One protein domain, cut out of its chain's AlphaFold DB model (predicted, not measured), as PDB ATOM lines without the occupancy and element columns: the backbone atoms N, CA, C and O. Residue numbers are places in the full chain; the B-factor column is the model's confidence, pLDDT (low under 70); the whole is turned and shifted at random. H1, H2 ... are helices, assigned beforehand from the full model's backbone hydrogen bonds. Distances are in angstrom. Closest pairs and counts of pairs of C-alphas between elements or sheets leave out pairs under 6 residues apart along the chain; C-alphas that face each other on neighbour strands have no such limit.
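This is residues 9 to 80 of the 193 residues of an uncharacterized protein of Aspergillus sp. HF37 (UniProt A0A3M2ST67). One long helix, H4, makes the longest axis, with the shorter helices H2 and H3 packed on its residues 57 to 60 and 64 to 71, while H1 is set off more loosely, its first residue close to H4. The last stretch, residues 72 to 80, sticks out from this body as an arm. The printed part has 72 residues with four named helices, H1 to H4 in chain order, and no named strand; the class is all helix. It is only just compact, close to loose, with a radius of gyration of the C-alphas of 13.3 A, and spans 45 by 24 by 17 A.

H1, residues 9 to 21, and H2, residues 29 to 39, are near each other. H3, residues 42 to 48, is close to H2 but not clearly touching; their closest C-alphas, of Glu 37 and Leu 45, are 7.0 A apart. H4, residues 57 to 79, touches H2 with residues 57 to 60 alone, at a shallow tilt of 30 degrees, the same way; the closest C-alphas, of Glu 29 and Tyr 57, are 5.9 A apart. H4 touches H3 with residues 64 to 71 alone, at a steep tilt of 65 degrees, opposite ways; the closest C-alphas, of Gly 47 and Ile 67, are 6.2 A apart. H1 is close to H4 but not clearly touching, with the closest C-alphas, of Lys 9 and His 65, 7.6 A apart. H1 and H3 are apart. Every O i to N i+4 pair is within hydrogen-bond range in H1, H2 and H4, and 2 of 3 are in H3.

H1 begins at C-alpha 9 (46.767, 3.692, 39.833) and is 18.5 A long; H2 is 15.4 A and H3 9.8 A. H4 runs 32.2 A from C-alpha 57 (44.682, 17.749, 43.164) to C-alpha 79 (30.328, -7.359, 28.937).

The C-alphas farthest apart, of Ser 26 and Gly 80, are 45.4 A apart. The printed part has no cut; the link from H2 to H3 is tight, the other two are short. The pLDDT is under 70 at residues 24 to 25 and 79 to 80.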
ATOM      1  N   LYS A   9      45.951   3.600  38.618       80.38
ATOM      2  CA  LYS A   9      46.767   3.692  39.833       80.38
ATOM      3  C   LYS A   9      48.262   3.718  39.535       80.38
ATOM      4  O   LYS A   9      48.949   4.622  39.998       80.38
ATOM      5  N   ASP A  10      48.737   2.774  38.732       83.94
ATOM      6  CA  ASP A  10      50.152   2.697  38.367       83.94
ATOM      7  C   ASP A  10      50.545   3.925  37.534       83.94
ATOM      8  O   ASP A  10      51.586   4.542  37.762       83.94
ATOM      9  N   PHE A  11      49.646   4.360  36.643       84.38
ATOM     10  CA  PHE A  11      49.830   5.576  35.861       84.38
ATOM     11  C   PHE A  11      49.942   6.838  36.729       84.38
ATOM     12  O   PHE A  11      50.832   7.642  36.474       84.38
ATOM     13  N   ILE A  12      49.090   7.011  37.746       84.06
ATOM     14  CA  ILE A  12      49.172   8.156  38.669       84.06
ATOM     15  C   ILE A  12      50.499   8.124  39.432       84.06
ATOM     16  O   ILE A  12      51.165   9.148  39.507       84.06
ATOM     17  N   THR A  13      50.952   6.960  39.911       85.88
ATOM     18  CA  THR A  13      52.239   6.879  40.625       85.88
ATOM     19  C   THR A  13      53.448   7.200  39.740       85.88
ATOM     20  O   THR A  13      54.348   7.917  40.172       85.88
ATOM     21  N   GLU A  14      53.470   6.727  38.488       85.50
ATOM     22  CA  GLU A  14      54.508   7.091  37.510       85.50
ATOM     23  C   GLU A  14      54.440   8.580  37.147       85.50
ATOM     24  O   GLU A  14      55.468   9.231  36.966       85.50
ATOM     25  N   PHE A  15      53.226   9.119  37.031       83.38
ATOM     26  CA  PHE A  15      52.993  10.516  36.697       83.38
ATOM     27  C   PHE A  15      53.424  11.448  37.830       83.38
ATOM     28  O   PHE A  15      54.114  12.425  37.560       83.38
ATOM     29  N   ASP A  16      53.106  11.124  39.082       82.75
ATOM     30  CA  ASP A  16      53.550  11.879  40.254       82.75
ATOM     31  C   ASP A  16      55.077  11.827  40.400       82.75
ATOM     32  O   ASP A  16      55.706  12.855  40.652       82.75
ATOM     33  N   ALA A  17      55.705  10.671  40.158       84.62
ATOM     34  CA  ALA A  17      57.164  10.560  40.137       84.62
ATOM     35  C   ALA A  17      57.790  11.428  39.030       84.62
ATOM     36  O   ALA A  17      58.757  12.149  39.280       84.62
ATOM     37  N   ALA A  18      57.208  11.419  37.827       83.94
ATOM     38  CA  ALA A  18      57.639  12.268  36.719       83.94
ATOM     39  C   ALA A  18      57.379  13.761  36.981       83.94
ATOM     40  O   ALA A  18      58.159  14.606  36.545       83.94
ATOM     41  N   MET A  19      56.312  14.103  37.709       80.75
ATOM     42  CA  MET A  19      56.059  15.475  38.147       80.75
ATOM     43  C   MET A  19      57.112  15.930  39.150       80.75
ATOM     44  O   MET A  19      57.616  17.041  39.019       80.75
ATOM     45  N   ILE A  20      57.475  15.097  40.125       83.38
ATOM     46  CA  ILE A  20      58.507  15.438  41.112       83.38
ATOM     47  C   ILE A  20      59.866  15.639  40.421       83.38
ATOM     48  O   ILE A  20      60.534  16.634  40.698       83.38
ATOM     49  N   ASP A  21      60.229  14.768  39.476       83.88
ATOM     50  CA  ASP A  21      61.474  14.867  38.694       83.88
ATOM     51  C   ASP A  21      61.526  16.135  37.818       83.88
ATOM     52  O   ASP A  21      62.556  16.796  37.709       83.88
ATOM     53  N   ALA A  22      60.380  16.549  37.265       79.81
ATOM     54  CA  ALA A  22      60.249  17.766  36.461       79.81
ATOM     55  C   ALA A  22      60.124  19.071  37.281       79.81
ATOM     56  O   ALA A  22      59.965  20.145  36.697       79.81
ATOM     57  N   GLY A  23      60.166  19.014  38.620       75.19
ATOM     58  CA  GLY A  23      60.013  20.194  39.485       75.19
ATOM     59  C   GLY A  23      58.558  20.650  39.705       75.19
ATOM     60  O   GLY A  23      58.297  21.819  40.009       75.19
ATOM     61  N   GLY A  24      57.603  19.725  39.587       66.25
ATOM     62  CA  GLY A  24      56.147  19.925  39.660       66.25
ATOM     63  C   GLY A  24      55.586  20.353  41.022       66.25
ATOM     64  O   GLY A  24      54.390  20.608  41.143       66.25
ATOM     65  N   LEU A  25      56.438  20.509  42.040       68.62
ATOM     66  CA  LEU A  25      56.090  21.166  43.310       68.62
ATOM     67  C   LEU A  25      55.693  22.640  43.122       68.62
ATOM     68  O   LEU A  25      54.956  23.184  43.937       68.62
ATOM     69  N   SER A  26      56.173  23.277  42.052       73.06
ATOM     70  CA  SER A  26      55.933  24.695  41.752       73.06
ATOM     71  C   SER A  26      54.673  24.964  40.922       73.06
ATOM     72  O   SER A  26      54.347  26.122  40.662       73.06
ATOM     73  N   TRP A  27      53.970  23.923  40.472       79.25
ATOM     74  CA  TRP A  27      52.813  24.082  39.595       79.25
ATOM     75  C   TRP A  27      51.554  24.381  40.398       79.25
ATOM     76  O   TRP A  27      51.328  23.803  41.462       79.25
ATOM     77  N   SER A  28      50.721  25.270  39.862       82.81
ATOM     78  CA  SER A  28      49.393  25.522  40.428       82.81
ATOM     79  C   SER A  28      48.524  24.264  40.343       82.81
ATOM     80  O   SER A  28      48.674  23.452  39.428       82.81
ATOM     81  N   GLU A  29      47.603  24.101  41.291       81.44
ATOM     82  CA  GLU A  29      46.694  22.949  41.335       81.44
ATOM     83  C   GLU A  29      45.903  22.801  40.025       81.44
ATOM     84  O   GLU A  29      45.733  21.693  39.522       81.44
ATOM     85  N   ASP A  30      45.530  23.915  39.397       80.69
ATOM     86  CA  ASP A  30      44.826  23.921  38.112       80.69
ATOM     87  C   ASP A  30      45.709  23.454  36.949       80.69
ATOM     88  O   ASP A  30      45.241  22.751  36.055       80.69
ATOM     89  N   GLN A  31      47.008  23.768  36.973       81.62
ATOM     90  CA  GLN A  31      47.961  23.246  35.986       81.62
ATOM     91  C   GLN A  31      48.168  21.739  36.148       81.62
ATOM     92  O   GLN A  31      48.246  21.029  35.144       81.62
ATOM     93  N   LYS A  32      48.212  21.236  37.389       81.69
ATOM     94  CA  LYS A  32      48.294  19.792  37.662       81.69
ATOM     95  C   LYS A  32      47.048  19.070  37.148       81.69
ATOM     96  O   LYS A  32      47.179  18.061  36.456       81.69
ATOM     97  N   LYS A  33      45.854  19.623  37.405       82.12
ATOM     98  CA  LYS A  33      44.576  19.097  36.892       82.12
ATOM     99  C   LYS A  33      44.539  19.097  35.366       82.12
ATOM    100  O   LYS A  33      44.315  18.047  34.775       82.12
ATOM    101  N   ALA A  34      44.842  20.226  34.724       81.56
ATOM    102  CA  ALA A  34      44.821  20.346  33.265       81.56
ATOM    103  C   ALA A  34      45.819  19.390  32.591       81.56
ATOM    104  O   ALA A  34      45.503  18.744  31.590       81.56
ATOM    105  N   LEU A  35      47.025  19.244  33.148       82.88
ATOM    106  CA  LEU A  35      48.001  18.300  32.612       82.88
ATOM    107  C   LEU A  35      47.509  16.857  32.755       82.88
ATOM    108  O   LEU A  35      47.617  16.074  31.807       82.88
ATOM    109  N   LEU A  36      46.923  16.521  33.904       80.56
ATOM    110  CA  LEU A  36      46.370  15.199  34.154       80.56
ATOM    111  C   LEU A  36      45.181  14.901  33.217       80.56
ATOM    112  O   LEU A  36      45.128  13.825  32.623       80.56
ATOM    113  N   GLU A  37      44.301  15.873  32.965       81.12
ATOM    114  CA  GLU A  37      43.200  15.771  31.994       81.12
ATOM    115  C   GLU A  37      43.692  15.470  30.572       81.12
ATOM    116  O   GLU A  37      43.117  14.624  29.885       81.12
ATOM    117  N   THR A  38      44.792  16.093  30.132       82.12
ATOM    118  CA  THR A  38      45.366  15.811  28.800       82.12
ATOM    119  C   THR A  38      46.021  14.431  28.694       82.12
ATOM    120  O   THR A  38      46.174  13.889  27.592       82.12
ATOM    121  N   ALA A  39      46.433  13.856  29.826       79.38
ATOM    122  CA  ALA A  39      47.182  12.606  29.884       79.38
ATOM    123  C   ALA A  39      46.285  11.365  30.098       79.38
ATOM    124  O   ALA A  39      46.687  10.240  29.756       79.38
ATOM    125  N   ILE A  40      45.072  11.570  30.622       81.25
ATOM    126  CA  ILE A  40      44.072  10.541  30.938       81.25
ATOM    127  C   ILE A  40      43.292  10.069  29.696       81.25
ATOM    128  O   ILE A  40      43.220  10.724  28.656       81.25
ATOM    129  N   ASN A  41      42.714   8.869  29.787       78.12
ATOM    130  CA  ASN A  41      41.832   8.310  28.765       78.12
ATOM    131  C   ASN A  41      40.495   9.079  28.663       78.12
ATOM    132  O   ASN A  41      39.826   9.327  29.668       78.12
ATOM    133  N   SER A  42      40.040   9.347  27.434       76.69
ATOM    134  CA  SER A  42      38.764  10.023  27.155       76.69
ATOM    135  C   SER A  42      37.551   9.365  27.822       76.69
ATOM    136  O   SER A  42      36.581  10.050  28.124       76.69
ATOM    137  N   ARG A  43      37.599   8.059  28.106       77.38
ATOM    138  CA  ARG A  43      36.528   7.339  28.809       77.38
ATOM    139  C   ARG A  43      36.372   7.752  30.275       77.38
ATOM    140  O   ARG A  43      35.249   7.819  30.765       77.38
ATOM    141  N   ILE A  44      37.479   7.986  30.980       80.94
ATOM    142  CA  ILE A  44      37.443   8.440  32.378       80.94
ATOM    143  C   ILE A  44      37.059   9.919  32.403       80.94
ATOM    144  O   ILE A  44      36.199  10.308  33.186       80.94
ATOM    145  N   LEU A  45      37.588  10.702  31.457       79.06
ATOM    146  CA  LEU A  45      37.249  12.113  31.287       79.06
ATOM    147  C   LEU A  45      35.761  12.330  30.951       79.06
ATOM    148  O   LEU A  45      35.123  13.224  31.483       79.06
ATOM    149  N   GLN A  46      35.131  11.460  30.158       82.00
ATOM    150  CA  GLN A  46      33.673  11.510  29.952       82.00
ATOM    151  C   GLN A  46      32.872  11.337  31.252       82.00
ATOM    152  O   GLN A  46      31.769  11.866  31.363       82.00
ATOM    153  N   GLY A  47      33.411  10.604  32.230       73.00
ATOM    154  CA  GLY A  47      32.799  10.461  33.549       73.00
ATOM    155  C   GLY A  47      32.989  11.686  34.446       73.00
ATOM    156  O   GLY A  47      32.164  11.899  35.331       73.00
ATOM    157  N   THR A  48      34.029  12.495  34.218       77.19
ATOM    158  CA  THR A  48      34.294  13.715  34.999       77.19
ATOM    159  C   THR A  48      33.482  14.913  34.514       77.19
ATOM    160  O   THR A  48      33.170  15.768  35.326       77.19
ATOM    161  N   VAL A  49      33.052  14.955  33.242       75.56
ATOM    162  CA  VAL A  49      32.252  16.066  32.665       75.56
ATOM    163  C   VAL A  49      30.964  16.368  33.453       75.56
ATOM    164  O   VAL A  49      30.479  17.495  33.427       75.56
ATOM    165  N   GLY A  50      30.392  15.377  34.145       71.00
ATOM    166  CA  GLY A  50      29.193  15.551  34.975       71.00
ATOM    167  C   GLY A  50      29.460  15.744  36.469       71.00
ATOM    168  O   GLY A  50      28.506  15.804  37.241       71.00
ATOM    169  N   ALA A  51      30.723  15.769  36.890       71.69
ATOM    170  CA  ALA A  51      31.107  15.868  38.286       71.69
ATOM    171  C   ALA A  51      31.776  17.222  38.561       71.69
ATOM    172  O   ALA A  51      32.447  17.776  37.696       71.69
ATOM    173  N   ASP A  52      31.565  17.748  39.764       74.56
ATOM    174  CA  ASP A  52      32.183  18.997  40.213       74.56
ATOM    175  C   ASP A  52      33.717  18.874  40.170       74.56
ATOM    176  O   ASP A  52      34.242  17.798  40.480       74.56
ATOM    177  N   GLN A  53      34.416  19.927  39.734       72.25
ATOM    178  CA  GLN A  53      35.878  19.950  39.654       72.25
ATOM    179  C   GLN A  53      36.427  20.356  41.029       72.25
ATOM    180  O   GLN A  53      36.331  21.527  41.387       72.25
ATOM    181  N   PRO A  54      36.988  19.422  41.817       74.88
ATOM    182  CA  PRO A  54      37.452  19.734  43.158       74.88
ATOM    183  C   PRO A  54      38.643  20.694  43.123       74.88
ATOM    184  O   PRO A  54      39.466  20.665  42.203       74.88
ATOM    185  N   ASP A  55      38.761  21.520  44.159       75.25
ATOM    186  CA  ASP A  55      39.809  22.537  44.276       75.25
ATOM    187  C   ASP A  55      41.207  21.931  44.501       75.25
ATOM    188  O   ASP A  55      42.200  22.504  44.051       75.25
ATOM    189  N   SER A  56      41.291  20.736  45.095       85.75
ATOM    190  CA  SER A  56      42.544  20.032  45.401       85.75
ATOM    191  C   SER A  56      42.892  18.955  44.367       85.75
ATOM    192  O   SER A  56      42.025  18.193  43.929       85.75
ATOM    193  N   TYR A  57      44.176  18.837  44.007       80.62
ATOM    194  CA  TYR A  57      44.682  17.749  43.164       80.62
ATOM    195  C   TYR A  57      44.439  16.357  43.770       80.62
ATOM    196  O   TYR A  57      44.087  15.425  43.052       80.62
ATOM    197  N   GLU A  58      44.565  16.205  45.091       82.31
ATOM    198  CA  GLU A  58      44.363  14.909  45.759       82.31
ATOM    199  C   GLU A  58      42.901  14.443  45.665       82.31
ATOM    200  O   GLU A  58      42.618  13.275  45.372       82.31
ATOM    201  N   ASP A  59      41.958  15.373  45.820       85.25
ATOM    202  CA  ASP A  59      40.528  15.102  45.658       85.25
ATOM    203  C   ASP A  59      40.185  14.749  44.210       85.25
ATOM    204  O   ASP A  59      39.389  13.836  43.961       85.25
ATOM    205  N   PHE A  60      40.846  15.402  43.250       81.81
ATOM    206  CA  PHE A  60      40.726  15.071  41.835       81.81
ATOM    207  C   PHE A  60      41.222  13.644  41.545       81.81
ATOM    208  O   PHE A  60      40.528  12.865  40.889       81.81
ATOM    209  N   CYS A  61      42.360  13.234  42.110       83.12
ATOM    210  CA  CYS A  61      42.863  11.860  41.999       83.12
ATOM    211  C   CYS A  61      41.885  10.830  42.597       83.12
ATOM    212  O   CYS A  61      41.589   9.803  41.976       83.12
ATOM    213  N   ASN A  62      41.317  11.118  43.771       86.88
ATOM    214  CA  ASN A  62      40.317  10.259  44.413       86.88
ATOM    215  C   ASN A  62      39.030  10.131  43.576       86.88
ATOM    216  O   ASN A  62      38.451   9.041  43.457       86.88
ATOM    217  N   GLN A  63      38.589  11.227  42.961       85.81
ATOM    218  CA  GLN A  63      37.444  11.253  42.057       85.81
ATOM    219  C   GLN A  63      37.693  10.402  40.806       85.81
ATOM    220  O   GLN A  63      36.837   9.596  40.428       85.81
ATOM    221  N   LEU A  64      38.881  10.506  40.209       85.12
ATOM    222  CA  LEU A  64      39.277   9.695  39.060       85.12
ATOM    223  C   LEU A  64      39.292   8.198  39.394       85.12
ATOM    224  O   LEU A  64      38.749   7.396  38.632       85.12
ATOM    225  N   HIS A  65      39.814   7.814  40.564       86.44
ATOM    226  CA  HIS A  65      39.752   6.429  41.044       86.44
ATOM    227  C   HIS A  65      38.315   5.918  41.196       86.44
ATOM    228  O   HIS A  65      38.007   4.780  40.824       86.44
ATOM    229  N   ARG A  66      37.410   6.753  41.718       88.00
ATOM    230  CA  ARG A  66      35.993   6.397  41.864       88.00
ATOM    231  C   ARG A  66      35.332   6.167  40.504       88.00
ATOM    232  O   ARG A  66      34.606   5.181  40.349       88.00
ATOM    233  N   ILE A  67      35.593   7.043  39.535       88.06
ATOM    234  CA  ILE A  67      35.050   6.941  38.175       88.06
ATOM    235  C   ILE A  67      35.606   5.707  37.464       88.06
ATOM    236  O   ILE A  67      34.836   4.972  36.845       88.06
ATOM    237  N   ASP A  68      36.900   5.419  37.597       86.31
ATOM    238  CA  ASP A  68      37.500   4.211  37.027       86.31
ATOM    239  C   ASP A  68      36.831   2.945  37.582       86.31
ATOM    240  O   ASP A  68      36.353   2.100  36.822       86.31
ATOM    241  N   HIS A  69      36.652   2.857  38.902       87.06
ATOM    242  CA  HIS A  69      35.960   1.725  39.513       87.06
ATOM    243  C   HIS A  69      34.495   1.606  39.045       87.06
ATOM    244  O   HIS A  69      34.004   0.504  38.785       87.06
ATOM    245  N   GLN A  70      33.781   2.727  38.885       85.06
ATOM    246  CA  GLN A  70      32.428   2.741  38.314       85.06
ATOM    247  C   GLN A  70      32.418   2.245  36.864       85.06
ATOM    248  O   GLN A  70      31.577   1.419  36.506       85.06
ATOM    249  N   GLN A  71      33.374   2.676  36.047       83.50
ATOM    250  CA  GLN A  71      33.519   2.243  34.659       83.50
ATOM    251  C   GLN A  71      33.863   0.757  34.558       83.50
ATOM    252  O   GLN A  71      33.278   0.051  33.734       83.50
ATOM    253  N   GLN A  72      34.742   0.247  35.423       83.06
ATOM    254  CA  GLN A  72      35.040  -1.181  35.509       83.06
ATOM    255  C   GLN A  72      33.799  -1.986  35.911       83.06
ATOM    256  O   GLN A  72      33.517  -3.019  35.303       83.06
ATOM    257  N   ARG A  73      33.016  -1.509  36.887       82.00
ATOM    258  CA  ARG A  73      31.743  -2.137  37.282       82.00
ATOM    259  C   ARG A  73      30.748  -2.173  36.124       82.00
ATOM    260  O   ARG A  73      30.214  -3.240  35.831       82.00
ATOM    261  N   ILE A  74      30.537  -1.045  35.441       83.50
ATOM    262  CA  ILE A  74      29.659  -0.958  34.265       83.50
ATOM    263  C   ILE A  74      30.158  -1.895  33.171       83.50
ATOM    264  O   ILE A  74      29.365  -2.625  32.587       83.50
ATOM    265  N   SER A  75      31.471  -1.937  32.931       81.44
ATOM    266  CA  SER A  75      32.054  -2.847  31.952       81.44
ATOM    267  C   SER A  75      31.765  -4.299  32.308       81.44
ATOM    268  O   SER A  75      31.345  -5.024  31.424       81.44
ATOM    269  N   ARG A  76      31.925  -4.726  33.569       78.12
ATOM    270  CA  ARG A  76      31.628  -6.108  33.999       78.12
ATOM    271  C   ARG A  76      30.150  -6.465  33.822       78.12
ATOM    272  O   ARG A  76      29.842  -7.571  33.392       78.12
ATOM    273  N   ILE A  77      29.247  -5.529  34.115       79.50
ATOM    274  CA  ILE A  77      27.796  -5.716  33.942       79.50
ATOM    275  C   ILE A  77      27.418  -5.734  32.452       79.50
ATOM    276  O   ILE A  77      26.558  -6.502  32.037       79.50
ATOM    277  N   SER A  78      28.069  -4.905  31.637       72.31
ATOM    278  CA  SER A  78      27.764  -4.755  30.213       72.31
ATOM    279  C   SER A  78      28.420  -5.821  29.332       72.31
ATOM    280  O   SER A  78      27.847  -6.175  28.305       72.31
ATOM    281  N   SER A  79      29.619  -6.302  29.675       66.06
ATOM    282  CA  SER A  79      30.328  -7.359  28.937       66.06
ATOM    283  C   SER A  79      29.904  -8.752  29.395       66.06
ATOM    284  O   SER A  79      29.927  -9.704  28.615       66.06
ATOM    285  N   GLY A  80      29.439  -8.863  30.640       56.03
ATOM    286  CA  GLY A  80      28.717 -10.011  31.147       56.03
ATOM    287  C   GLY A  80      27.290 -10.030  30.620       56.03
ATOM    288  O   GLY A  80      26.347  -9.837  31.374       56.03
TER     289      GLY A  80